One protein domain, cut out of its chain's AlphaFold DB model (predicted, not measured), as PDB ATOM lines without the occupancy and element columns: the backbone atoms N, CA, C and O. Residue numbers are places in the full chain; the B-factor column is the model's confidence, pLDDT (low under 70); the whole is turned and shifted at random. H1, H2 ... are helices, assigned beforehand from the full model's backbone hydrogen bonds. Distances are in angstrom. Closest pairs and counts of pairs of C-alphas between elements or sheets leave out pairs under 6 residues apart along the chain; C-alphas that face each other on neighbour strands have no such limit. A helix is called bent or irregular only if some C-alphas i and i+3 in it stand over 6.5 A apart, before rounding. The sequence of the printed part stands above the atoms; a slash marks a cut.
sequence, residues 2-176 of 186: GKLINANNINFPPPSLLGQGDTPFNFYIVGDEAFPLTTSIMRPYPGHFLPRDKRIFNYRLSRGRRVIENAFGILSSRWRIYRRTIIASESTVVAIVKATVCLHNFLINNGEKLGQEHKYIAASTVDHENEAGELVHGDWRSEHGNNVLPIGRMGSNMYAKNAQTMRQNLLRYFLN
ATOM      1  N   GLY A   2      -3.483 -50.706 -54.034       57.59
ATOM      2  CA  GLY A   2      -2.351 -51.119 -54.894       57.59
ATOM      3  C   GLY A   2      -2.515 -50.846 -56.397       57.59
ATOM      4  O   GLY A   2      -1.603 -50.328 -57.028       57.59
ATOM      5  N   LYS A   3      -3.708 -51.089 -56.961       56.53
ATOM      6  CA  LYS A   3      -4.003 -50.779 -58.375       56.53
ATOM      7  C   LYS A   3      -3.950 -49.274 -58.692       56.53
ATOM      8  O   LYS A   3      -3.483 -48.908 -59.759       56.53
ATOM      9  N   LEU A   4      -4.381 -48.413 -57.764       59.34
ATOM     10  CA  LEU A   4      -4.350 -46.951 -57.928       59.34
ATOM     11  C   LEU A   4      -2.930 -46.400 -57.791       59.34
ATOM     12  O   LEU A   4      -2.545 -45.511 -58.543       59.34
ATOM     13  N   ILE A   5      -2.148 -46.974 -56.872       61.81
ATOM     14  CA  ILE A   5      -0.730 -46.649 -56.699       61.81
ATOM     15  C   ILE A   5       0.052 -46.996 -57.972       61.81
ATOM     16  O   ILE A   5       0.821 -46.177 -58.462       61.81
ATOM     17  N   ASN A   6      -0.197 -48.173 -58.549       59.91
ATOM     18  CA  ASN A   6       0.462 -48.606 -59.784       59.91
ATOM     19  C   ASN A   6       0.008 -47.812 -61.019       59.91
ATOM     20  O   ASN A   6       0.767 -47.686 -61.973       59.91
ATOM     21  N   ALA A   7      -1.212 -47.269 -60.999       60.91
ATOM     22  CA  ALA A   7      -1.745 -46.418 -62.059       60.91
ATOM     23  C   ALA A   7      -1.369 -44.930 -61.902       60.91
ATOM     24  O   ALA A   7      -1.869 -44.114 -62.670       60.91
ATOM     25  N   ASN A   8      -0.547 -44.559 -60.904       61.47
ATOM     26  CA  ASN A   8      -0.262 -43.165 -60.520       61.47
ATOM     27  C   ASN A   8      -1.530 -42.305 -60.320       61.47
ATOM     28  O   ASN A   8      -1.489 -41.086 -60.441       61.47
ATOM     29  N   ASN A   9      -2.658 -42.934 -59.983       65.75
ATOM     30  CA  ASN A   9      -3.960 -42.283 -59.845       65.75
ATOM     31  C   ASN A   9      -4.321 -42.077 -58.366       65.75
ATOM     32  O   ASN A   9      -5.448 -42.306 -57.928       65.75
ATOM     33  N   ILE A  10      -3.311 -41.743 -57.562       71.19
ATOM     34  CA  ILE A  10      -3.504 -41.329 -56.176       71.19
ATOM     35  C   ILE A  10      -3.724 -39.825 -56.204       71.19
ATOM     36  O   ILE A  10      -2.899 -39.093 -56.747       71.19
ATOM     37  N   ASN A  11      -4.816 -39.371 -55.595       79.88
ATOM     38  CA  ASN A  11      -5.132 -37.953 -55.488       79.88
ATOM     39  C   ASN A  11      -4.257 -37.293 -54.407       79.88
ATOM     40  O   ASN A  11      -4.723 -36.990 -53.308       79.88
ATOM     41  N   PHE A  12      -2.955 -37.178 -54.679       84.50
ATOM     42  CA  PHE A  12      -2.049 -36.413 -53.833       84.50
ATOM     43  C   PHE A  12      -2.391 -34.922 -53.908       84.50
ATOM     44  O   PHE A  12      -2.851 -34.453 -54.952       84.50
ATOM     45  N   PRO A  13      -2.119 -34.157 -52.837       89.12
ATOM     46  CA  PRO A  13      -2.137 -32.707 -52.921       89.12
ATOM     47  C   PRO A  13      -1.200 -32.208 -54.035       89.12
ATOM     48  O   PRO A  13      -0.220 -32.892 -54.365       89.12
ATOM     49  N   PRO A  14      -1.460 -31.011 -54.595       87.88
ATOM     50  CA  PRO A  14      -0.547 -30.379 -55.533       87.88
ATOM     51  C   PRO A  14       0.877 -30.283 -54.961       87.88
ATOM     52  O   PRO A  14       1.027 -30.114 -53.749       87.88
ATOM     53  N   PRO A  15       1.920 -30.371 -55.804       89.12
ATOM     54  CA  PRO A  15       3.305 -30.282 -55.352       89.12
ATOM     55  C   PRO A  15       3.575 -28.978 -54.596       89.12
ATOM     56  O   PRO A  15       3.085 -27.917 -54.983       89.12
ATOM     57  N   SER A  16       4.389 -29.052 -53.547       90.25
ATOM     58  CA  SER A  16       4.763 -27.904 -52.716       90.25
ATOM     59  C   SER A  16       6.276 -27.755 -52.658       90.25
ATOM     60  O   SER A  16       7.004 -28.723 -52.872       90.25
ATOM     61  N   LEU A  17       6.773 -26.556 -52.359       88.75
ATOM     62  CA  LEU A  17       8.213 -26.342 -52.208       88.75
ATOM     63  C   LEU A  17       8.769 -27.199 -51.064       88.75
ATOM     64  O   LEU A  17       8.131 -27.370 -50.023       88.75
ATOM     65  N   LEU A  18       9.956 -27.762 -51.284       85.94
ATOM     66  CA  LEU A  18      10.706 -28.484 -50.264       85.94
ATOM     67  C   LEU A  18      11.772 -27.543 -49.701       85.94
ATOM     68  O   LEU A  18      12.782 -27.298 -50.360       85.94
ATOM     69  N   GLY A  19      11.532 -27.030 -48.494       82.19
ATOM     70  CA  GLY A  19      12.415 -26.050 -47.869       82.19
ATOM     71  C   GLY A  19      12.390 -24.695 -48.580       82.19
ATOM     72  O   GLY A  19      11.333 -24.246 -49.022       82.19
ATOM     73  N   GLN A  20      13.556 -24.069 -48.711       80.38
ATOM     74  CA  GLN A  20      13.767 -22.792 -49.401       80.38
ATOM     75  C   GLN A  20      13.992 -22.952 -50.913       80.38
ATOM     76  O   GLN A  20      14.343 -21.990 -51.588       80.38
ATOM     77  N   GLY A  21      13.853 -24.163 -51.459       73.38
ATOM     78  CA  GLY A  21      14.038 -24.400 -52.887       73.38
ATOM     79  C   GLY A  21      12.904 -23.830 -53.745       73.38
ATOM     80  O   GLY A  21      11.754 -23.804 -53.325       73.38
ATOM     81  N   ASP A  22      13.220 -23.487 -54.996       75.50
ATOM     82  CA  ASP A  22      12.258 -22.911 -55.955       75.50
ATOM     83  C   ASP A  22      11.499 -23.959 -56.787       75.50
ATOM     84  O   ASP A  22      10.598 -23.635 -57.559       75.50
ATOM     85  N   THR A  23      11.875 -25.238 -56.682       79.50
ATOM     86  CA  THR A  23      11.252 -26.316 -57.463       79.50
ATOM     87  C   THR A  23      10.216 -27.063 -56.624       79.50
ATOM     88  O   THR A  23      10.581 -27.631 -55.589       79.50
ATOM     89  N   PRO A  24       8.947 -27.138 -57.070       86.62
ATOM     90  CA  PRO A  24       7.927 -27.923 -56.389       86.62
ATOM     91  C   PRO A  24       8.316 -29.399 -56.279       86.62
ATOM     92  O   PRO A  24       8.793 -30.019 -57.232       86.62
ATOM     93  N   PHE A  25       8.085 -29.967 -55.102       89.75
ATOM     94  CA  PHE A  25       8.355 -31.355 -54.775       89.75
ATOM     95  C   PHE A  25       7.038 -32.116 -54.593       89.75
ATOM     96  O   PHE A  25       6.110 -31.657 -53.928       89.75
ATOM     97  N   ASN A  26       6.950 -33.296 -55.202       90.38
ATOM     98  CA  ASN A  26       5.735 -34.105 -55.174       90.38
ATOM     99  C   ASN A  26       5.565 -34.812 -53.825       90.38
ATOM    100  O   ASN A  26       6.527 -35.323 -53.248       90.38
ATOM    101  N   PHE A  27       4.322 -34.932 -53.364       91.56
ATOM    102  CA  PHE A  27       3.992 -35.815 -52.248       91.56
ATOM    103  C   PHE A  27       4.203 -37.285 -52.627       91.56
ATOM    104  O   PHE A  27       4.056 -37.684 -53.784       91.56
ATOM    105  N   TYR A  28       4.552 -38.099 -51.633       91.38
ATOM    106  CA  TYR A  28       4.830 -39.520 -51.806       91.38
ATOM    107  C   TYR A  28       4.374 -40.330 -50.592       91.38
ATOM    108  O   TYR A  28       4.289 -39.829 -49.472       91.38
ATOM    109  N   ILE A  29       4.124 -41.618 -50.814       91.25
ATOM    110  CA  ILE A  29       3.930 -42.614 -49.763       91.25
ATOM    111  C   ILE A  29       5.295 -43.124 -49.320       91.25
ATOM    112  O   ILE A  29       6.152 -43.453 -50.144       91.25
ATOM    113  N   VAL A  30       5.490 -43.229 -48.010       91.81
ATOM    114  CA  VAL A  30       6.667 -43.886 -47.453       91.81
ATOM    115  C   VAL A  30       6.472 -45.400 -47.525       91.81
ATOM    116  O   VAL A  30       5.583 -45.947 -46.876       91.81
ATOM    117  N   GLY A  31       7.287 -46.065 -48.335       89.25
ATOM    118  CA  GLY A  31       7.299 -47.512 -48.506       89.25
ATOM    119  C   GLY A  31       8.481 -48.176 -47.806       89.25
ATOM    120  O   GLY A  31       9.498 -47.547 -47.505       89.25
ATOM    121  N   ASP A  32       8.341 -49.476 -47.582       86.12
ATOM    122  CA  ASP A  32       9.442 -50.349 -47.175       86.12
ATOM    123  C   ASP A  32      10.256 -50.839 -48.395       86.12
ATOM    124  O   ASP A  32       9.851 -50.656 -49.547       86.12
ATOM    125  N   GLU A  33      11.405 -51.471 -48.161       83.56
ATOM    126  CA  GLU A  33      12.304 -51.999 -49.196       83.56
ATOM    127  C   GLU A  33      11.601 -52.970 -50.162       83.56
ATOM    128  O   GLU A  33      11.931 -53.012 -51.352       83.56
ATOM    129  N   ALA A  34      10.587 -53.694 -49.677       83.56
ATOM    130  CA  ALA A  34       9.786 -54.628 -50.464       83.56
ATOM    131  C   ALA A  34       8.993 -53.967 -51.612       83.56
ATOM    132  O   ALA A  34       8.633 -54.648 -52.579       83.56
ATOM    133  N   PHE A  35       8.723 -52.661 -51.531       85.44
ATOM    134  CA  PHE A  35       7.977 -51.917 -52.547       85.44
ATOM    135  C   PHE A  35       8.895 -51.418 -53.675       85.44
ATOM    136  O   PHE A  35      10.085 -51.183 -53.454       85.44
ATOM    137  N   PRO A  36       8.390 -51.225 -54.906       86.56
ATOM    138  CA  PRO A  36       9.158 -50.571 -55.963       86.56
ATOM    139  C   PRO A  36       9.349 -49.074 -55.666       86.56
ATOM    140  O   PRO A  36       8.478 -48.426 -55.090       86.56
ATOM    141  N   LEU A  37      10.482 -48.510 -56.095       90.06
ATOM    142  CA  LEU A  37      10.693 -47.060 -56.069       90.06
ATOM    143  C   LEU A  37       9.931 -46.422 -57.240       90.06
ATOM    144  O   LEU A  37      10.233 -46.707 -58.400       90.06
ATOM    145  N   THR A  38       8.985 -45.532 -56.943       89.19
ATOM    146  CA  THR A  38       8.210 -44.789 -57.950       89.19
ATOM    147  C   THR A  38       8.169 -43.300 -57.605       89.19
ATOM    148  O   THR A  38       8.680 -42.875 -56.573       89.19
ATOM    149  N   THR A  39       7.563 -42.474 -58.459       87.62
ATOM    150  CA  THR A  39       7.305 -41.056 -58.142       87.62
ATOM    151  C   THR A  39       6.277 -40.872 -57.023       87.62
ATOM    152  O   THR A  39       6.162 -39.784 -56.479       87.62
ATOM    153  N   SER A  40       5.539 -41.928 -56.679       88.19
ATOM    154  CA  SER A  40       4.490 -41.926 -55.657       88.19
ATOM    155  C   SER A  40       4.842 -42.766 -54.430       88.19
ATOM    156  O   SER A  40       4.160 -42.650 -53.415       88.19
ATOM    157  N   ILE A  41       5.883 -43.604 -54.496       90.38
ATOM    158  CA  ILE A  41       6.379 -44.423 -53.384       90.38
ATOM    159  C   ILE A  41       7.876 -44.187 -53.217       90.38
ATOM    160  O   ILE A  41       8.676 -44.552 -54.081       90.38
ATOM    161  N   MET A  42       8.256 -43.645 -52.063       93.75
ATOM    162  CA  MET A  42       9.646 -43.501 -51.656       93.75
ATOM    163  C   MET A  42      10.042 -44.662 -50.754       93.75
ATOM    164  O   MET A  42       9.411 -44.882 -49.724       93.75
ATOM    165  N   ARG A  43      11.106 -45.378 -51.114       92.62
ATOM    166  CA  ARG A  43      11.613 -46.534 -50.361       92.62
ATOM    167  C   ARG A  43      13.072 -46.319 -49.933       92.62
ATOM    168  O   ARG A  43      13.770 -45.530 -50.587       92.62
ATOM    169  N   PRO A  44      13.568 -47.033 -48.906       94.50
ATOM    170  CA  PRO A  44      14.963 -46.929 -48.493       94.50
ATOM    171  C   PRO A  44      15.928 -47.395 -49.598       94.50
ATOM    172  O   PRO A  44      15.572 -48.124 -50.532       94.50
ATOM    173  N   TYR A  45      17.180 -46.958 -49.512       93.62
ATOM    174  CA  TYR A  45      18.263 -47.575 -50.269       93.62
ATOM    175  C   TYR A  45      18.444 -49.024 -49.799       93.62
ATOM    176  O   TYR A  45      18.552 -49.232 -48.592       93.62
ATOM    177  N   PRO A  46      18.469 -50.006 -50.718       90.50
ATOM    178  CA  PRO A  46      18.636 -51.409 -50.357       90.50
ATOM    179  C   PRO A  46      20.086 -51.714 -49.959       90.50
ATOM    180  O   PRO A  46      21.014 -51.092 -50.485       90.50
ATOM    181  N   GLY A  47      20.270 -52.722 -49.106       86.44
ATOM    182  CA  GLY A  47      21.581 -53.234 -48.692       86.44
ATOM    183  C   GLY A  47      22.011 -52.831 -47.276       86.44
ATOM    184  O   GLY A  47      21.520 -51.862 -46.704       86.44
ATOM    185  N   HIS A  48      22.950 -53.598 -46.715       79.50
ATOM    186  CA  HIS A  48      23.373 -53.474 -45.313       79.50
ATOM    187  C   HIS A  48      24.505 -52.459 -45.096       79.50
ATOM    188  O   HIS A  48      24.478 -51.698 -44.134       79.50
ATOM    189  N   PHE A  49      25.486 -52.406 -46.001       88.19
ATOM    190  CA  PHE A  49      26.664 -51.538 -45.882       88.19
ATOM    191  C   PHE A  49      26.512 -50.300 -46.763       88.19
ATOM    192  O   PHE A  49      27.066 -50.206 -47.859       88.19
ATOM    193  N   LEU A  50      25.690 -49.364 -46.297       91.31
ATOM    194  CA  LEU A  50      25.405 -48.130 -47.015       91.31
ATOM    195  C   LEU A  50      26.397 -47.017 -46.641       91.31
ATOM    196  O   LEU A  50      26.720 -46.861 -45.462       91.31
ATOM    197  N   PRO A  51      26.838 -46.194 -47.613       93.38
ATOM    198  CA  PRO A  51      27.561 -44.965 -47.317       93.38
ATOM    199  C   PRO A  51      26.723 -44.005 -46.455       93.38
ATOM    200  O   PRO A  51      25.492 -44.108 -46.390       93.38
ATOM    201  N   ARG A  52      27.407 -43.067 -45.787       93.12
ATOM    202  CA  ARG A  52      26.831 -42.142 -44.791       93.12
ATOM    203  C   ARG A  52      25.557 -41.444 -45.272       93.12
ATOM    204  O   ARG A  52      24.567 -41.399 -44.551       93.12
ATOM    205  N   ASP A  53      25.571 -40.925 -46.491       94.38
ATOM    206  CA  ASP A  53      24.445 -40.212 -47.093       94.38
ATOM    207  C   ASP A  53      23.167 -41.071 -47.144       94.38
ATOM    208  O   ASP A  53      22.093 -40.659 -46.696       94.38
ATOM    209  N   LYS A  54      23.291 -42.309 -47.623       94.88
ATOM    210  CA  LYS A  54      22.180 -43.260 -47.738       94.88
ATOM    211  C   LYS A  54      21.715 -43.778 -46.379       94.88
ATOM    212  O   LYS A  54      20.519 -44.028 -46.226       94.88
ATOM    213  N   ARG A  55      22.616 -43.906 -45.395       92.94
ATOM    214  CA  ARG A  55      22.251 -44.242 -44.006       92.94
ATOM    215  C   ARG A  55      21.367 -43.168 -43.384       92.94
ATOM    216  O   ARG A  55      20.273 -43.491 -42.925       92.94
ATOM    217  N   ILE A  56      21.777 -41.902 -43.479       93.62
ATOM    218  CA  ILE A  56      20.988 -40.756 -43.003       93.62
ATOM    219  C   ILE A  56      19.608 -40.749 -43.668       93.62
ATOM    220  O   ILE A  56      18.587 -40.636 -42.989       93.62
ATOM    221  N   PHE A  57      19.547 -40.946 -44.987       95.06
ATOM    222  CA  PHE A  57      18.270 -41.026 -45.695       95.06
ATOM    223  C   PHE A  57      17.378 -42.167 -45.198       95.06
ATOM    224  O   PHE A  57      16.201 -41.944 -44.913       95.06
ATOM    225  N   ASN A  58      17.921 -43.380 -45.073       94.31
ATOM    226  CA  ASN A  58      17.167 -44.534 -44.587       94.31
ATOM    227  C   ASN A  58      16.663 -44.313 -43.157       94.31
ATOM    228  O   ASN A  58      15.512 -44.641 -42.864       94.31
ATOM    229  N   TYR A  59      17.480 -43.709 -42.293       91.38
ATOM    230  CA  TYR A  59      17.085 -43.317 -40.944       91.38
ATOM    231  C   TYR A  59      15.912 -42.326 -40.961       91.38
ATOM    232  O   TYR A  59      14.895 -42.564 -40.306       91.38
ATOM    233  N   ARG A  60      15.998 -41.258 -41.765       92.19
ATOM    234  CA  ARG A  60      14.930 -40.252 -41.918       92.19
ATOM    235  C   ARG A  60      13.631 -40.863 -42.443       92.19
ATOM    236  O   ARG A  60      12.547 -40.508 -41.982       92.19
ATOM    237  N   LEU A  61      13.728 -41.813 -43.369       93.38
ATOM    238  CA  LEU A  61      12.566 -42.518 -43.899       93.38
ATOM    239  C   LEU A  61      11.947 -43.463 -42.855       93.38
ATOM    240  O   LEU A  61      10.728 -43.499 -42.695       93.38
ATOM    241  N   SER A  62      12.786 -44.180 -42.100       90.19
ATOM    242  CA  SER A  62      12.370 -45.047 -40.991       90.19
ATOM    243  C   SER A  62      11.663 -44.259 -39.886       90.19
ATOM    244  O   SER A  62      10.599 -44.654 -39.416       90.19
ATOM    245  N   ARG A  63      12.184 -43.077 -39.541       88.56
ATOM    246  CA  ARG A  63      11.542 -42.125 -38.622       88.56
ATOM    247  C   ARG A  63      10.117 -41.768 -39.036       88.56
ATOM    248  O   ARG A  63       9.236 -41.751 -38.185       88.56
ATOM    249  N   GLY A  64       9.885 -41.516 -40.326       89.56
ATOM    250  CA  GLY A  64       8.539 -41.277 -40.850       89.56
ATOM    251  C   GLY A  64       7.628 -42.501 -40.706       89.56
ATOM    252  O   GLY A  64       6.488 -42.372 -40.265       89.56
ATOM    253  N   ARG A  65       8.141 -43.704 -41.008       90.38
ATOM    254  CA  ARG A  65       7.379 -44.961 -40.860       90.38
ATOM    255  C   ARG A  65       7.029 -45.294 -39.415       90.38
ATOM    256  O   ARG A  65       5.943 -45.810 -39.174       90.38
ATOM    257  N   ARG A  66       7.891 -44.967 -38.452       89.06
ATOM    258  CA  ARG A  66       7.654 -45.265 -37.028       89.06
ATOM    259  C   ARG A  66       6.303 -44.767 -36.519       89.06
ATOM    260  O   ARG A  66       5.713 -45.422 -35.671       89.06
ATOM    261  N   VAL A  67       5.794 -43.651 -37.043       88.62
ATOM    262  CA  VAL A  67       4.471 -43.127 -36.667       88.62
ATOM    263  C   VAL A  67       3.370 -44.141 -36.984       88.62
ATOM    264  O   VAL A  67       2.554 -44.456 -36.120       88.62
ATOM    265  N   ILE A  68       3.365 -44.683 -38.207       88.00
ATOM    266  CA  ILE A  68       2.331 -45.629 -38.636       88.00
ATOM    267  C   ILE A  68       2.555 -47.027 -38.047       88.00
ATOM    268  O   ILE A  68       1.589 -47.715 -37.723       88.00
ATOM    269  N   GLU A  69       3.815 -47.421 -37.840       88.50
ATOM    270  CA  GLU A  69       4.172 -48.668 -37.151       88.50
ATOM    271  C   GLU A  69       3.699 -48.667 -35.699       88.50
ATOM    272  O   GLU A  69       3.032 -49.611 -35.291       88.50
ATOM    273  N   ASN A  70       3.965 -47.593 -34.947       89.94
ATOM    274  CA  ASN A  70       3.450 -47.431 -33.588       89.94
ATOM    275  C   ASN A  70       1.917 -47.490 -33.579       89.94
ATOM    276  O   ASN A  70       1.340 -48.223 -32.784       89.94
ATOM    277  N   ALA A  71       1.242 -46.764 -34.478       89.81
ATOM    278  CA  ALA A  71      -0.221 -46.737 -34.509       89.81
ATOM    279  C   ALA A  71      -0.827 -48.141 -34.693       89.81
ATOM    280  O   ALA A  71      -1.658 -48.574 -33.892       89.81
ATOM    281  N   PHE A  72      -0.388 -48.883 -35.714       88.62
ATOM    282  CA  PHE A  72      -0.910 -50.230 -35.959       88.62
ATOM    283  C   PHE A  72      -0.417 -51.258 -34.945       88.62
ATOM    284  O   PHE A  72      -1.184 -52.145 -34.579       88.62
ATOM    285  N   GLY A  73       0.818 -51.128 -34.475       89.50
ATOM    286  CA  GLY A  73       1.412 -52.002 -33.473       89.50
ATOM    287  C   GLY A  73       0.741 -51.912 -32.104       89.50
ATOM    288  O   GLY A  73       0.521 -52.921 -31.434       89.50
ATOM    289  N   ILE A  74       0.350 -50.706 -31.693       90.88
ATOM    290  CA  ILE A  74      -0.403 -50.498 -30.453       90.88
ATOM    291  C   ILE A  74      -1.855 -50.951 -30.639       90.88
ATOM    292  O   ILE A  74      -2.437 -51.558 -29.739       90.88
ATOM    293  N   LEU A  75      -2.455 -50.711 -31.809       92.19
ATOM    294  CA  LEU A  75      -3.783 -51.239 -32.121       92.19
ATOM    295  C   LEU A  75      -3.794 -52.779 -32.047       92.19
ATOM    296  O   LEU A  75      -4.657 -53.355 -31.383       92.19
ATOM    297  N   SER A  76      -2.836 -53.462 -32.675       90.12
ATOM    298  CA  SER A  76      -2.753 -54.928 -32.654       90.12
ATOM    299  C   SER A  76      -2.441 -55.483 -31.262       90.12
ATOM    300  O   SER A  76      -3.004 -56.517 -30.885       90.12
ATOM    301  N   SER A  77      -1.596 -54.806 -30.475       88.19
ATOM    302  CA  SER A  77      -1.304 -55.229 -29.101       88.19
ATOM    303  C   SER A  77      -2.539 -55.084 -28.210       88.19
ATOM    304  O   SER A  77      -2.907 -56.036 -27.516       88.19
ATOM    305  N   ARG A  78      -3.262 -53.961 -28.280       89.38
ATOM    306  CA  ARG A  78      -4.452 -53.713 -27.447       89.38
ATOM    307  C   ARG A  78      -5.642 -54.589 -27.823       89.38
ATOM    308  O   ARG A  78      -6.330 -55.107 -26.942       89.38
ATOM    309  N   TRP A  79      -5.893 -54.778 -29.114       91.06
ATOM    310  CA  TRP A  79      -7.075 -55.487 -29.594       91.06
ATOM    311  C   TRP A  79      -6.728 -56.928 -29.961       91.06
ATOM    312  O   TRP A  79      -6.250 -57.225 -31.055       91.06
ATOM    313  N   ARG A  80      -7.041 -57.859 -29.049       89.19
ATOM    314  CA  ARG A  80      -6.725 -59.295 -29.182       89.19
ATOM    315  C   ARG A  80      -7.229 -59.951 -30.473       89.19
ATOM    316  O   ARG A  80      -6.665 -60.966 -30.868       89.19
ATOM    317  N   ILE A  81      -8.235 -59.377 -31.137       91.00
ATOM    318  CA  ILE A  81      -8.741 -59.855 -32.433       91.00
ATOM    319  C   ILE A  81      -7.642 -59.913 -33.508       91.00
ATOM    320  O   ILE A  81      -7.690 -60.781 -34.370       91.00
ATOM    321  N   TYR A  82      -6.617 -59.057 -33.415       90.69
ATOM    322  CA  TYR A  82      -5.479 -59.030 -34.342       90.69
ATOM    323  C   TYR A  82      -4.340 -59.985 -33.961       90.69
ATOM    324  O   TYR A  82      -3.412 -60.197 -34.740       90.69
ATOM    325  N   ARG A  83      -4.397 -60.602 -32.774       85.50
ATOM    326  CA  ARG A  83      -3.373 -61.547 -32.298       85.50
ATOM    327  C   ARG A  83      -3.526 -62.950 -32.888       85.50
ATOM    328  O   ARG A  83      -2.722 -63.821 -32.561       85.50
ATOM    329  N   ARG A  84      -4.530 -63.187 -33.738       84.19
ATOM    330  CA  ARG A  84      -4.724 -64.426 -34.511       84.19
ATOM    331  C   ARG A  84      -5.314 -64.100 -35.879       84.19
ATOM    332  O   ARG A  84      -5.861 -63.019 -36.078       84.19
ATOM    333  N   THR A  85      -5.233 -65.050 -36.804       86.81
ATOM    334  CA  THR A  85      -5.950 -64.978 -38.079       86.81
ATOM    335  C   THR A  85      -7.443 -64.779 -37.829       86.81
ATOM    336  O   THR A  85      -8.053 -65.512 -37.048       86.81
ATOM    337  N   ILE A  86      -8.032 -63.790 -38.497       90.81
ATOM    338  CA  ILE A  86      -9.458 -63.492 -38.382       90.81
ATOM    339  C   ILE A  86     -10.212 -64.409 -39.345       90.81
ATOM    340  O   ILE A  86     -10.080 -64.282 -40.561       90.81
ATOM    341  N   ILE A  87     -11.003 -65.332 -38.802       93.69
ATOM    342  CA  ILE A  87     -11.871 -66.221 -39.582       93.69
ATOM    343  C   ILE A  87     -13.248 -65.556 -39.680       93.69
ATOM    344  O   ILE A  87     -14.092 -65.721 -38.802       93.69
ATOM    345  N   ALA A  88     -13.448 -64.746 -40.718       94.25
ATOM    346  CA  ALA A  88     -14.703 -64.053 -40.996       94.25
ATOM    347  C   ALA A  88     -14.811 -63.701 -42.491       94.25
ATOM    348  O   ALA A  88     -13.825 -63.784 -43.225       94.25
ATOM    349  N   SER A  89     -15.997 -63.291 -42.946       96.88
ATOM    350  CA  SER A  89     -16.165 -62.752 -44.301       96.88
ATOM    351  C   SER A  89     -15.411 -61.427 -44.469       96.88
ATOM    352  O   SER A  89     -15.162 -60.711 -43.498       96.88
ATOM    353  N   GLU A  90     -15.095 -61.054 -45.713       95.06
ATOM    354  CA  GLU A  90     -14.419 -59.784 -46.017       95.06
ATOM    355  C   GLU A  90     -15.179 -58.575 -45.451       95.06
ATOM    356  O   GLU A  90     -14.580 -57.696 -44.828       95.06
ATOM    357  N   SER A  91     -16.507 -58.552 -45.594       97.44
ATOM    358  CA  SER A  91     -17.344 -57.469 -45.069       97.44
ATOM    359  C   SER A  91     -17.251 -57.356 -43.546       97.44
ATOM    360  O   SER A  91     -17.139 -56.247 -43.016       97.44
ATOM    361  N   THR A  92     -17.227 -58.487 -42.839       97.12
ATOM    362  CA  THR A  92     -17.051 -58.520 -41.385       97.12
ATOM    363  C   THR A  92     -15.645 -58.081 -40.981       97.12
ATOM    364  O   THR A  92     -15.515 -57.295 -40.046       97.12
ATOM    365  N   VAL A  93     -14.595 -58.502 -41.695       95.38
ATOM    366  CA  VAL A  93     -13.217 -58.041 -41.437       95.38
ATOM    367  C   VAL A  93     -13.116 -56.524 -41.599       95.38
ATOM    368  O   VAL A  93     -12.580 -55.846 -40.721       95.38
ATOM    369  N   VAL A  94     -13.694 -55.963 -42.665       95.44
ATOM    370  CA  VAL A  94     -13.741 -54.507 -42.878       95.44
ATOM    371  C   VAL A  94     -14.477 -53.802 -41.733       95.44
ATOM    372  O   VAL A  94     -14.026 -52.751 -41.272       95.44
ATOM    373  N   ALA A  95     -15.585 -54.367 -41.247       97.38
ATOM    374  CA  ALA A  95     -16.323 -53.818 -40.112       97.38
ATOM    375  C   ALA A  95     -15.510 -53.866 -38.805       97.38
ATOM    376  O   ALA A  95     -15.476 -52.869 -38.085       97.38
ATOM    377  N   ILE A  96     -14.800 -54.969 -38.533       95.94
ATOM    378  CA  ILE A  96     -13.902 -55.114 -37.373       95.94
ATOM    379  C   ILE A  96     -12.806 -54.042 -37.411       95.94
ATOM    380  O   ILE A  96     -12.587 -53.343 -36.418       95.94
ATOM    381  N   VAL A  97     -12.151 -53.863 -38.563       94.62
ATOM    382  CA  VAL A  97     -11.099 -52.850 -38.727       94.62
ATOM    383  C   VAL A  97     -11.644 -51.449 -38.470       94.62
ATOM    384  O   VAL A  97     -11.079 -50.711 -37.666       94.62
ATOM    385  N   LYS A  98     -12.786 -51.093 -39.067       96.06
ATOM    386  CA  LYS A  98     -13.420 -49.786 -38.833       96.06
ATOM    387  C   LYS A  98     -13.790 -49.578 -37.364       96.06
ATOM    388  O   LYS A  98     -13.460 -48.540 -36.799       96.06
ATOM    389  N   ALA A  99     -14.445 -50.558 -36.742       96.75
ATOM    390  CA  ALA A  99     -14.893 -50.462 -35.356       96.75
ATOM    391  C   ALA A  99     -13.715 -50.286 -34.391       96.75
ATOM    392  O   ALA A  99     -13.726 -49.376 -33.563       96.75
ATOM    393  N   THR A 100     -12.675 -51.110 -34.527       95.94
ATOM    394  CA  THR A 100     -11.482 -51.019 -33.672       95.94
ATOM    395  C   THR A 100     -10.721 -49.711 -33.874       95.94
ATOM    396  O   THR A 100     -10.314 -49.131 -32.878       95.94
ATOM    397  N   VAL A 101     -10.583 -49.190 -35.102       95.19
ATOM    398  CA  VAL A 101      -9.959 -47.872 -35.348       95.19
ATOM    399  C   VAL A 101     -10.762 -46.749 -34.689       95.19
ATOM    400  O   VAL A 101     -10.188 -45.914 -33.990       95.19
ATOM    401  N   CYS A 102     -12.088 -46.741 -34.858       95.75
ATOM    402  CA  CYS A 102     -12.951 -45.740 -34.228       95.75
ATOM    403  C   CYS A 102     -12.847 -45.782 -32.698       95.75
ATOM    404  O   CYS A 102     -12.648 -44.746 -32.064       95.75
ATOM    405  N   LEU A 103     -12.942 -46.977 -32.105       94.81
ATOM    406  CA  LEU A 103     -12.848 -47.156 -30.655       94.81
ATOM    407  C   LEU A 103     -11.448 -46.830 -30.127       94.81
ATOM    408  O   LEU A 103     -11.328 -46.190 -29.089       94.81
ATOM    409  N   HIS A 104     -10.392 -47.220 -30.840       93.19
ATOM    410  CA  HIS A 104      -9.010 -46.904 -30.484       93.19
ATOM    411  C   HIS A 104      -8.790 -45.390 -30.421       93.19
ATOM    412  O   HIS A 104      -8.328 -44.885 -29.401       93.19
ATOM    413  N   ASN A 105      -9.221 -44.653 -31.449       92.38
ATOM    414  CA  ASN A 105      -9.115 -43.193 -31.478       92.38
ATOM    415  C   ASN A 105      -9.973 -42.527 -30.391       92.38
ATOM    416  O   ASN A 105      -9.538 -41.565 -29.761       92.38
ATOM    417  N   PHE A 106     -11.175 -43.051 -30.133       91.69
ATOM    418  CA  PHE A 106     -12.021 -42.576 -29.037       91.69
ATOM    419  C   PHE A 106     -11.335 -42.750 -27.675       91.69
ATOM    420  O   PHE A 106     -11.362 -41.834 -26.853       91.69
ATOM    421  N   LEU A 107     -10.700 -43.897 -27.430       90.62
ATOM    422  CA  LEU A 107     -10.001 -44.172 -26.174       90.62
ATOM    423  C   LEU A 107      -8.735 -43.322 -26.012       90.62
ATOM    424  O   LEU A 107      -8.476 -42.866 -24.902       90.62
ATOM    425  N   ILE A 108      -7.994 -43.050 -27.093       88.62
ATOM    426  CA  ILE A 108      -6.874 -42.091 -27.075       88.62
ATOM    427  C   ILE A 108      -7.380 -40.710 -26.635       88.62
ATOM    428  O   ILE A 108      -6.935 -40.183 -25.618       88.62
ATOM    429  N   ASN A 109      -8.382 -40.177 -27.337       86.62
ATOM    430  CA  ASN A 109      -8.879 -38.817 -27.115       86.62
ATOM    431  C   ASN A 109      -9.528 -38.612 -25.737       86.62
ATOM    432  O   ASN A 109      -9.530 -37.498 -25.215       86.62
ATOM    433  N   ASN A 110     -10.134 -39.652 -25.156       83.31
ATOM    434  CA  ASN A 110     -10.736 -39.562 -23.821       83.31
ATOM    435  C   ASN A 110      -9.751 -39.916 -22.703       83.31
ATOM    436  O   ASN A 110      -9.843 -39.335 -21.624       83.31
ATOM    437  N   GLY A 111      -8.788 -40.806 -22.953       73.44
ATOM    438  CA  GLY A 111      -7.718 -41.116 -22.003       73.44
ATOM    439  C   GLY A 111      -6.840 -39.901 -21.695       73.44
ATOM    440  O   GLY A 111      -6.397 -39.741 -20.563       73.44
ATOM    441  N   GLU A 112      -6.656 -38.993 -22.657       68.69
ATOM    442  CA  GLU A 112      -5.990 -37.703 -22.413       68.69
ATOM    443  C   GLU A 112      -6.773 -36.788 -21.456       68.69
ATOM    444  O   GLU A 112      -6.172 -35.996 -20.733       68.69
ATOM    445  N   LYS A 113      -8.106 -36.920 -21.405       66.88
ATOM    446  CA  LYS A 113      -8.994 -36.078 -20.584       66.88
ATOM    447  C   LYS A 113      -9.178 -36.588 -19.152       66.88
ATOM    448  O   LYS A 113      -9.551 -35.806 -18.285       66.88
ATOM    449  N   LEU A 114      -8.942 -37.878 -18.902       62.19
ATOM    450  CA  LEU A 114      -9.257 -38.562 -17.637       62.19
ATOM    451  C   LEU A 114      -8.096 -38.589 -16.616       62.19
ATOM    452  O   LEU A 114      -8.222 -39.213 -15.566       62.19
ATOM    453  N   GLY A 115      -6.983 -37.894 -16.880       60.59
ATOM    454  CA  GLY A 115      -5.823 -37.834 -15.976       60.59
ATOM    455  C   GLY A 115      -4.842 -39.009 -16.128       60.59
ATOM    456  O   GLY A 115      -5.079 -39.955 -16.876       60.59
ATOM    457  N   GLN A 116      -3.681 -38.928 -15.457       59.06
ATOM    458  CA  GLN A 116      -2.539 -39.827 -15.718       59.06
ATOM    459  C   GLN A 116      -2.781 -41.307 -15.376       59.06
ATOM    460  O   GLN A 116      -2.153 -42.164 -15.994       59.06
ATOM    461  N   GLU A 117      -3.691 -41.620 -14.453       60.56
ATOM    462  CA  GLU A 117      -3.868 -42.991 -13.946       60.56
ATOM    463  C   GLU A 117      -4.567 -43.941 -14.934       60.56
ATOM    464  O   GLU A 117      -4.433 -45.156 -14.814       60.56
ATOM    465  N   HIS A 118      -5.254 -43.416 -15.957       63.81
ATOM    466  CA  HIS A 118      -6.047 -44.211 -16.907       63.81
ATOM    467  C   HIS A 118      -5.689 -43.927 -18.374       63.81
ATOM    468  O   HIS A 118      -6.549 -43.944 -19.261       63.81
ATOM    469  N   LYS A 119      -4.408 -43.658 -18.663       76.88
ATOM    470  CA  LYS A 119      -3.965 -43.456 -20.049       76.88
ATOM    471  C   LYS A 119      -4.082 -44.746 -20.858       76.88
ATOM    472  O   LYS A 119      -3.417 -45.743 -20.591       76.88
ATOM    473  N   TYR A 120      -4.880 -44.687 -21.921       85.69
ATOM    474  CA  TYR A 120      -5.043 -45.784 -22.875       85.69
ATOM    475  C   TYR A 120      -3.723 -46.165 -23.581       85.69
ATOM    476  O   TYR A 120      -3.460 -47.344 -23.835       85.69
ATOM    477  N   ILE A 121      -2.857 -45.179 -23.844       86.62
ATOM    478  CA  ILE A 121      -1.488 -45.369 -24.342       86.62
ATOM    479  C   ILE A 121      -0.522 -44.750 -23.327       86.62
ATOM    480  O   ILE A 121      -0.531 -43.535 -23.121       86.62
ATOM    481  N   ALA A 122       0.293 -45.584 -22.678       84.44
ATOM    482  CA  ALA A 122       1.355 -45.117 -21.794       84.44
ATOM    483  C   ALA A 122       2.586 -44.705 -22.616       84.44
ATOM    484  O   ALA A 122       2.779 -45.175 -23.737       84.44
ATOM    485  N   ALA A 123       3.445 -43.849 -22.053       82.75
ATOM    486  CA  ALA A 123       4.658 -43.392 -22.740       82.75
ATOM    487  C   ALA A 123       5.620 -44.551 -23.068       82.75
ATOM    488  O   ALA A 123       6.223 -44.558 -24.138       82.75
ATOM    489  N   SER A 124       5.697 -45.566 -22.200       86.00
ATOM    490  CA  SER A 124       6.486 -46.784 -22.431       86.00
ATOM    491  C   SER A 124       5.944 -47.641 -23.578       86.00
ATOM    492  O   SER A 124       6.681 -48.401 -24.194       86.00
ATOM    493  N   THR A 125       4.660 -47.500 -23.921       86.44
ATOM    494  CA  THR A 125       4.015 -48.287 -24.975       86.44
ATOM    495  C   THR A 125       4.368 -47.796 -26.378       86.44
ATOM    496  O   THR A 125       4.038 -48.484 -27.330       86.44
ATOM    497  N   VAL A 126       5.006 -46.635 -26.554       89.31
ATOM    498  CA  VAL A 126       5.292 -46.048 -27.876       89.31
ATOM    499  C   VAL A 126       6.796 -46.046 -28.132       89.31
ATOM    500  O   VAL A 126       7.572 -45.679 -27.248       89.31
ATOM    501  N   ASP A 127       7.224 -46.389 -29.354       89.81
ATOM    502  CA  ASP A 127       8.628 -46.213 -29.733       89.81
ATOM    503  C   ASP A 127       9.002 -44.727 -29.679       89.81
ATOM    504  O   ASP A 127       8.488 -43.925 -30.471       89.81
ATOM    505  N   HIS A 128       9.969 -44.368 -28.845       88.00
ATOM    506  CA  HIS A 128      10.446 -42.997 -28.674       88.00
ATOM    507  C   HIS A 128      11.961 -42.917 -28.879       88.00
ATOM    508  O   HIS A 128      12.622 -43.923 -29.131       88.00
ATOM    509  N   GLU A 129      12.504 -41.706 -28.905       85.62
ATOM    510  CA  GLU A 129      13.953 -41.518 -28.851       85.62
ATOM    511  C   GLU A 129      14.355 -41.008 -27.479       85.62
ATOM    512  O   GLU A 129      13.655 -40.170 -26.911       85.62
ATOM    513  N   ASN A 130      15.456 -41.539 -26.953       84.50
ATOM    514  CA  ASN A 130      16.054 -41.033 -25.724       84.50
ATOM    515  C   ASN A 130      16.841 -39.735 -25.995       84.50
ATOM    516  O   ASN A 130      16.977 -39.289 -27.135       84.50
ATOM    517  N   GLU A 131      17.390 -39.135 -24.940       80.31
ATOM    518  CA  GLU A 131      18.185 -37.899 -25.021       80.31
ATOM    519  C   GLU A 131      19.442 -38.039 -25.902       80.31
ATOM    520  O   GLU A 131      19.910 -37.057 -26.471       80.31
ATOM    521  N   ALA A 132      19.949 -39.264 -26.087       77.94
ATOM    522  CA  ALA A 132      21.054 -39.577 -26.997       77.94
ATOM    523  C   ALA A 132      20.606 -39.760 -28.468       77.94
ATOM    524  O   ALA A 132      21.420 -40.047 -29.350       77.94
ATOM    525  N   GLY A 133      19.309 -39.608 -28.756       73.81
ATOM    526  CA  GLY A 133      18.710 -39.817 -30.075       73.81
ATOM    527  C   GLY A 133      18.591 -41.290 -30.468       73.81
ATOM    528  O   GLY A 133      18.334 -41.605 -31.633       73.81
ATOM    529  N   GLU A 134      18.824 -42.226 -29.552       82.31
ATOM    530  CA  GLU A 134      18.689 -43.665 -29.773       82.31
ATOM    531  C   GLU A 134      17.230 -44.095 -29.728       82.31
ATOM    532  O   GLU A 134      16.427 -43.567 -28.963       82.31
ATOM    533  N   LEU A 135      16.885 -45.064 -30.576       85.19
ATOM    534  CA  LEU A 135      15.537 -45.606 -30.633       85.19
ATOM    535  C   LEU A 135      15.301 -46.515 -29.427       85.19
ATOM    536  O   LEU A 135      15.920 -47.570 -29.325       85.19
ATOM    537  N   VAL A 136      14.357 -46.129 -28.574       89.75
ATOM    538  CA  VAL A 136      13.828 -46.976 -27.507       89.75
ATOM    539  C   VAL A 136      12.541 -47.616 -28.008       89.75
ATOM    540  O   VAL A 136      11.595 -46.929 -28.403       89.75
ATOM    541  N   HIS A 137      12.522 -48.944 -28.030       90.31
ATOM    542  CA  HIS A 137      11.360 -49.717 -28.444       90.31
ATOM    543  C   HIS A 137      10.274 -49.693 -27.371       90.31
ATOM    544  O   HIS A 137      10.561 -49.906 -26.196       90.31
ATOM    545  N   GLY A 138       9.033 -49.448 -27.789       89.19
ATOM    546  CA  GLY A 138       7.887 -49.466 -26.894       89.19
ATOM    547  C   GLY A 138       7.408 -50.883 -26.583       89.19
ATOM    548  O   GLY A 138       7.592 -51.807 -27.384       89.19
ATOM    549  N   ASP A 139       6.717 -51.031 -25.452       88.62
ATOM    550  CA  ASP A 139       6.212 -52.315 -24.932       88.62
ATOM    551  C   ASP A 139       5.366 -53.086 -25.953       88.62
ATOM    552  O   ASP A 139       5.342 -54.316 -25.970       88.62
ATOM    553  N   TRP A 140       4.695 -52.372 -26.864       87.31
ATOM    554  CA  TRP A 140       3.897 -52.999 -27.908       87.31
ATOM    555  C   TRP A 140       4.707 -54.010 -28.721       87.31
ATOM    556  O   TRP A 140       4.145 -55.034 -29.096       87.31
ATOM    557  N   ARG A 141       6.010 -53.789 -28.946       82.69
ATOM    558  CA  ARG A 141       6.857 -54.687 -29.746       82.69
ATOM    559  C   ARG A 141       7.077 -56.059 -29.105       82.69
ATOM    560  O   ARG A 141       7.285 -57.017 -29.844       82.69
ATOM    561  N   SER A 142       7.004 -56.180 -27.777       79.81
ATOM    562  CA  SER A 142       7.168 -57.461 -27.070       79.81
ATOM    563  C   SER A 142       5.853 -58.235 -26.908       79.81
ATOM    564  O   SER A 142       5.869 -59.453 -26.757       79.81
ATOM    565  N   GLU A 143       4.703 -57.562 -27.012       68.94
ATOM    566  CA  GLU A 143       3.376 -58.187 -26.893       68.94
ATOM    567  C   GLU A 143       2.894 -58.930 -28.162       68.94
ATOM    568  O   GLU A 143       1.776 -59.463 -28.193       68.94
ATOM    569  N   HIS A 144       3.699 -58.968 -29.230       61.03
ATOM    570  CA  HIS A 144       3.280 -59.492 -30.531       61.03
ATOM    571  C   HIS A 144       3.268 -61.026 -30.604       61.03
ATOM    572  O   HIS A 144       4.295 -61.688 -30.498       61.03
ATOM    573  N   GLY A 145       2.096 -61.585 -30.924       53.88
ATOM    574  CA  GLY A 145       1.999 -62.829 -31.692       53.88
ATOM    575  C   GLY A 145       2.166 -62.502 -33.181       53.88
ATOM    576  O   GLY A 145       1.460 -61.637 -33.692       53.88
ATOM    577  N   ASN A 146       3.115 -63.159 -33.849       53.78
ATOM    578  CA  ASN A 146       3.643 -62.902 -35.202       53.78
ATOM    579  C   ASN A 146       2.631 -62.895 -36.385       53.78
ATOM    580  O   ASN A 146       2.819 -63.646 -37.337       53.78
ATOM    581  N   ASN A 147       1.577 -62.067 -36.394       57.41
ATOM    582  CA  ASN A 147       0.578 -62.092 -37.488       57.41
ATOM    583  C   ASN A 147       0.584 -60.879 -38.420       57.41
ATOM    584  O   ASN A 147       0.022 -60.961 -39.511       57.41
ATOM    585  N   VAL A 148       1.221 -59.768 -38.040       58.78
ATOM    586  CA  VAL A 148       1.527 -58.690 -38.993       58.78
ATOM    587  C   VAL A 148       2.874 -59.028 -39.611       58.78
ATOM    588  O   VAL A 148       3.927 -58.644 -39.110       58.78
ATOM    589  N   LEU A 149       2.833 -59.863 -40.646       61.72
ATOM    590  CA  LEU A 149       4.039 -60.332 -41.313       61.72
ATOM    591  C   LEU A 149       4.597 -59.246 -42.243       61.72
ATOM    592  O   LEU A 149       3.815 -58.554 -42.907       61.72
ATOM    593  N   PRO A 150       5.933 -59.114 -42.342       61.00
ATOM    594  CA  PRO A 150       6.557 -58.293 -43.367       61.00
ATOM    595  C   PRO A 150       6.061 -58.714 -44.749       61.00
ATOM    596  O   PRO A 150       5.994 -59.902 -45.075       61.00
ATOM    597  N   ILE A 151       5.704 -57.731 -45.569       64.12
ATOM    598  CA  ILE A 151       5.241 -57.991 -46.929       64.12
ATOM    599  C   ILE A 151       6.441 -58.463 -47.761       64.12
ATOM    600  O   ILE A 151       7.500 -57.837 -47.758       64.12
ATOM    601  N   GLY A 152       6.271 -59.572 -48.485       63.62
ATOM    602  CA  GLY A 152       7.265 -60.060 -49.439       63.62
ATOM    603  C   GLY A 152       7.497 -59.080 -50.596       63.62
ATOM    604  O   GLY A 152       6.746 -58.132 -50.808       63.62
ATOM    605  N   ARG A 153       8.550 -59.304 -51.381       65.75
ATOM    606  CA  ARG A 153       8.925 -58.411 -52.486       65.75
ATOM    607  C   ARG A 153       7.766 -58.221 -53.480       65.75
ATOM    608  O   ARG A 153       7.315 -59.185 -54.090       65.75
ATOM    609  N   MET A 154       7.327 -56.975 -53.683       68.25
ATOM    610  CA  MET A 154       6.126 -56.643 -54.470       68.25
ATOM    611  C   MET A 154       6.409 -56.082 -55.872       68.25
ATOM    612  O   MET A 154       5.492 -55.625 -56.552       68.25
ATOM    613  N   GLY A 155       7.662 -56.090 -56.334       62.81
ATOM    614  CA  GLY A 155       7.978 -55.592 -57.672       62.81
ATOM    615  C   GLY A 155       9.448 -55.648 -58.076       62.81
ATOM    616  O   GLY A 155      10.333 -56.074 -57.324       62.81
ATOM    617  N   SER A 156       9.692 -55.200 -59.310       58.84
ATOM    618  CA  SER A 156      11.030 -55.056 -59.886       58.84
ATOM    619  C   SER A 156      11.841 -53.973 -59.160       58.84
ATOM    620  O   SER A 156      11.293 -52.999 -58.651       58.84
ATOM    621  N   ASN A 157      13.168 -54.132 -59.143       57.56
ATOM    622  CA  ASN A 157      14.091 -53.086 -58.681       57.56
ATOM    623  C   ASN A 157      14.314 -51.984 -59.732       57.56
ATOM    624  O   ASN A 157      15.010 -51.013 -59.444       57.56
ATOM    625  N   MET A 158      13.765 -52.141 -60.941       55.44
ATOM    626  CA  MET A 158      13.864 -51.151 -62.005       55.44
ATOM    627  C   MET A 158      12.934 -49.976 -61.698       55.44
ATOM    628  O   MET A 158      11.732 -50.158 -61.521       55.44
ATOM    629  N   TYR A 159      13.498 -48.774 -61.623       62.38
ATOM    630  CA  TYR A 159      12.770 -47.542 -61.337       62.38
ATOM    631  C   TYR A 159      12.953 -46.542 -62.480       62.38
ATOM    632  O   TYR A 159      13.987 -46.518 -63.146       62.38
ATOM    633  N   ALA A 160      11.948 -45.695 -62.705       74.44
ATOM    634  CA  ALA A 160      12.045 -44.623 -63.690       74.44
ATOM    635  C   ALA A 160      13.079 -43.570 -63.248       74.44
ATOM    636  O   ALA A 160      13.191 -43.260 -62.058       74.44
ATOM    637  N   LYS A 161      13.782 -42.951 -64.206       80.94
ATOM    638  CA  LYS A 161      14.782 -41.888 -63.957       80.94
ATOM    639  C   LYS A 161      14.234 -40.746 -63.081       80.94
ATOM    640  O   LYS A 161      14.943 -40.214 -62.227       80.94
ATOM    641  N   ASN A 162      12.947 -40.428 -63.224       85.06
ATOM    642  CA  ASN A 162      12.265 -39.406 -62.426       85.06
ATOM    643  C   ASN A 162      12.164 -39.792 -60.941       85.06
ATOM    644  O   ASN A 162      12.424 -38.959 -60.077       85.06
ATOM    645  N   ALA A 163      11.868 -41.058 -60.628       89.00
ATOM    646  CA  ALA A 163      11.792 -41.535 -59.245       89.00
ATOM    647  C   ALA A 163      13.173 -41.516 -58.563       89.00
ATOM    648  O   ALA A 163      13.296 -41.145 -57.395       89.00
ATOM    649  N   GLN A 164      14.234 -41.835 -59.311       90.19
ATOM    650  CA  GLN A 164      15.609 -41.704 -58.823       90.19
ATOM    651  C   GLN A 164      15.970 -40.252 -58.507       90.19
ATOM    652  O   GLN A 164      16.531 -39.973 -57.449       90.19
ATOM    653  N   THR A 165      15.636 -39.341 -59.421       90.94
ATOM    654  CA  THR A 165      15.915 -37.907 -59.280       90.94
ATOM    655  C   THR A 165      15.195 -37.339 -58.061       90.94
ATOM    656  O   THR A 165      15.806 -36.661 -57.242       90.94
ATOM    657  N   MET A 166      13.925 -37.706 -57.875       91.38
ATOM    658  CA  MET A 166      13.140 -37.322 -56.703       91.38
ATOM    659  C   MET A 166      13.778 -37.811 -55.395       91.38
ATOM    660  O   MET A 166      13.940 -37.026 -54.460       91.38
ATOM    661  N   ARG A 167      14.217 -39.078 -55.334       94.12
ATOM    662  CA  ARG A 167      14.926 -39.606 -54.157       94.12
ATOM    663  C   ARG A 167      16.251 -38.885 -53.909       94.12
ATOM    664  O   ARG A 167      16.590 -38.630 -52.759       94.12
ATOM    665  N   GLN A 168      16.991 -38.548 -54.965       92.56
ATOM    666  CA  GLN A 168      18.260 -37.828 -54.844       92.56
ATOM    667  C   GLN A 168      18.056 -36.396 -54.333       92.56
ATOM    668  O   GLN A 168      18.836 -35.932 -53.503       92.56
ATOM    669  N   ASN A 169      17.005 -35.713 -54.786       92.12
ATOM    670  CA  ASN A 169      16.650 -34.381 -54.299       92.12
ATOM    671  C   ASN A 169      16.274 -34.421 -52.814       92.12
ATOM    672  O   ASN A 169      16.774 -33.616 -52.033       92.12
ATOM    673  N   LEU A 170      15.482 -35.416 -52.405       93.88
ATOM    674  CA  LEU A 170      15.123 -35.612 -51.002       93.88
ATOM    675  C   LEU A 170      16.338 -35.968 -50.128       93.88
ATOM    676  O   LEU A 170      16.481 -35.447 -49.024       93.88
ATOM    677  N   LEU A 171      17.245 -36.810 -50.636       94.31
ATOM    678  CA  LEU A 171      18.525 -37.109 -49.991       94.31
ATOM    679  C   LEU A 171      19.343 -35.833 -49.771       94.31
ATOM    680  O   LEU A 171      19.800 -35.589 -48.659       94.31
ATOM    681  N   ARG A 172      19.495 -35.000 -50.806       92.75
ATOM    682  CA  ARG A 172      20.199 -33.715 -50.689       92.75
ATOM    683  C   ARG A 172      19.539 -32.809 -49.656       92.75
ATOM    684  O   ARG A 172      20.254 -32.222 -48.856       92.75
ATOM    685  N   TYR A 173      18.211 -32.731 -49.635       92.81
ATOM    686  CA  TYR A 173      17.496 -31.949 -48.630       92.81
ATOM    687  C   TYR A 173      17.813 -32.426 -47.203       92.81
ATOM    688  O   TYR A 173      18.213 -31.617 -46.374       92.81
ATOM    689  N   PHE A 174      17.740 -33.734 -46.923       93.56
ATOM    690  CA  PHE A 174      18.047 -34.279 -45.589       93.56
ATOM    691  C   PHE A 174      19.500 -34.087 -45.140       93.56
ATOM    692  O   PHE A 174      19.767 -34.064 -43.941       93.56
ATOM    693  N   LEU A 175      20.438 -33.950 -46.075       92.00
ATOM    694  CA  LEU A 175      21.846 -33.696 -45.757       92.00
ATOM    695  C   LEU A 175      22.175 -32.215 -45.555       92.00
ATOM    696  O   LEU A 175      23.249 -31.920 -45.042       92.00
ATOM    697  N   ASN A 176      21.293 -31.309 -45.979       90.69
ATOM    698  CA  ASN A 176      21.527 -29.869 -45.951       90.69
ATOM    699  C   ASN A 176      20.433 -29.179 -45.126       90.69
ATOM    700  O   ASN A 176      20.379 -29.354 -43.916       90.69
TER     701      ASN A 176
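AT A GLANCE: This is residues 2 to 176 of the 186 residues of the protein "protein ALP1-like isoform X1" of Diabrotica virgifera virgifera (western corn rootworm) (UniProt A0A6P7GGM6). A long, kinked helix, H2, makes a crossbar: H5 meets it at a corner near its first end, and H4 stands across its other end. Loops and the short H1 gather on the H5 side, and a long link runs from H4 to H5. You have 175 residues, with five named helices, H1 to H5 in order, and no named strand; the class is all helix, with 73 residues in named elements, under half. The whole is only just loose, close to compact, with a radius of gyration of the C-alphas of 18.9 A, and spans 48 by 44 by 34 A.

HOW THE PARTS SIT: Start at H2, residues 52 to 78, the hub, with a kink of 40 degrees near residue 67; it is neither bent nor irregular, but only just: C-alphas 64 and 67 are 6.1 A apart. Its residues 53 to 60 alone touch H5, residues 161 to 175, about perpendicular at 88 degrees; the closest C-alphas, of Phe 57 and Leu 171, are 5.8 A apart. Its residue 75 alone only just touches H4, residues 90 to 111, with 3 pairs of C-alphas within 8 A, about perpendicular at 84 degrees; the closest C-alphas, of Leu 75 and His 104, are 7.0 A apart. H3, residues 80 to 83, and H2 only just touch, only at the corner, with 3 pairs of C-alphas within 8 A; the closest C-alphas, of Ser 76 and Tyr 82, are 5.2 A apart. H3 and H4 are near each other. H1, residues 2 to 6, touches no helix. Every O i to N i+4 pair is within hydrogen-bond range in H1, H4 and H5, and 21 of 23 in H2; H3 is too short for such a pair.

IN THESE COORDINATES: Find C-alpha 52 at (26.831, -42.142, -44.791); from there H2 runs 37.6 A to C-alpha 78 at (-4.452, -53.713, -27.447). H4 measures 31.1 A and H5 21.2 A, ending at C-alpha 175, (21.846, -33.696, -45.757).

THE WHOLE: The farthest C-alphas, of Glu 117 and Lys 161, are 53.4 A apart. The printed part has no cut; the links H1 to H2 and H4 to H5 are long. Residues 89 to 95, of which 90 to 95 belong to H4, stand free. Look for pLDDT under 70 at residues 2 to 9, 112 to 118 and 143 to 159.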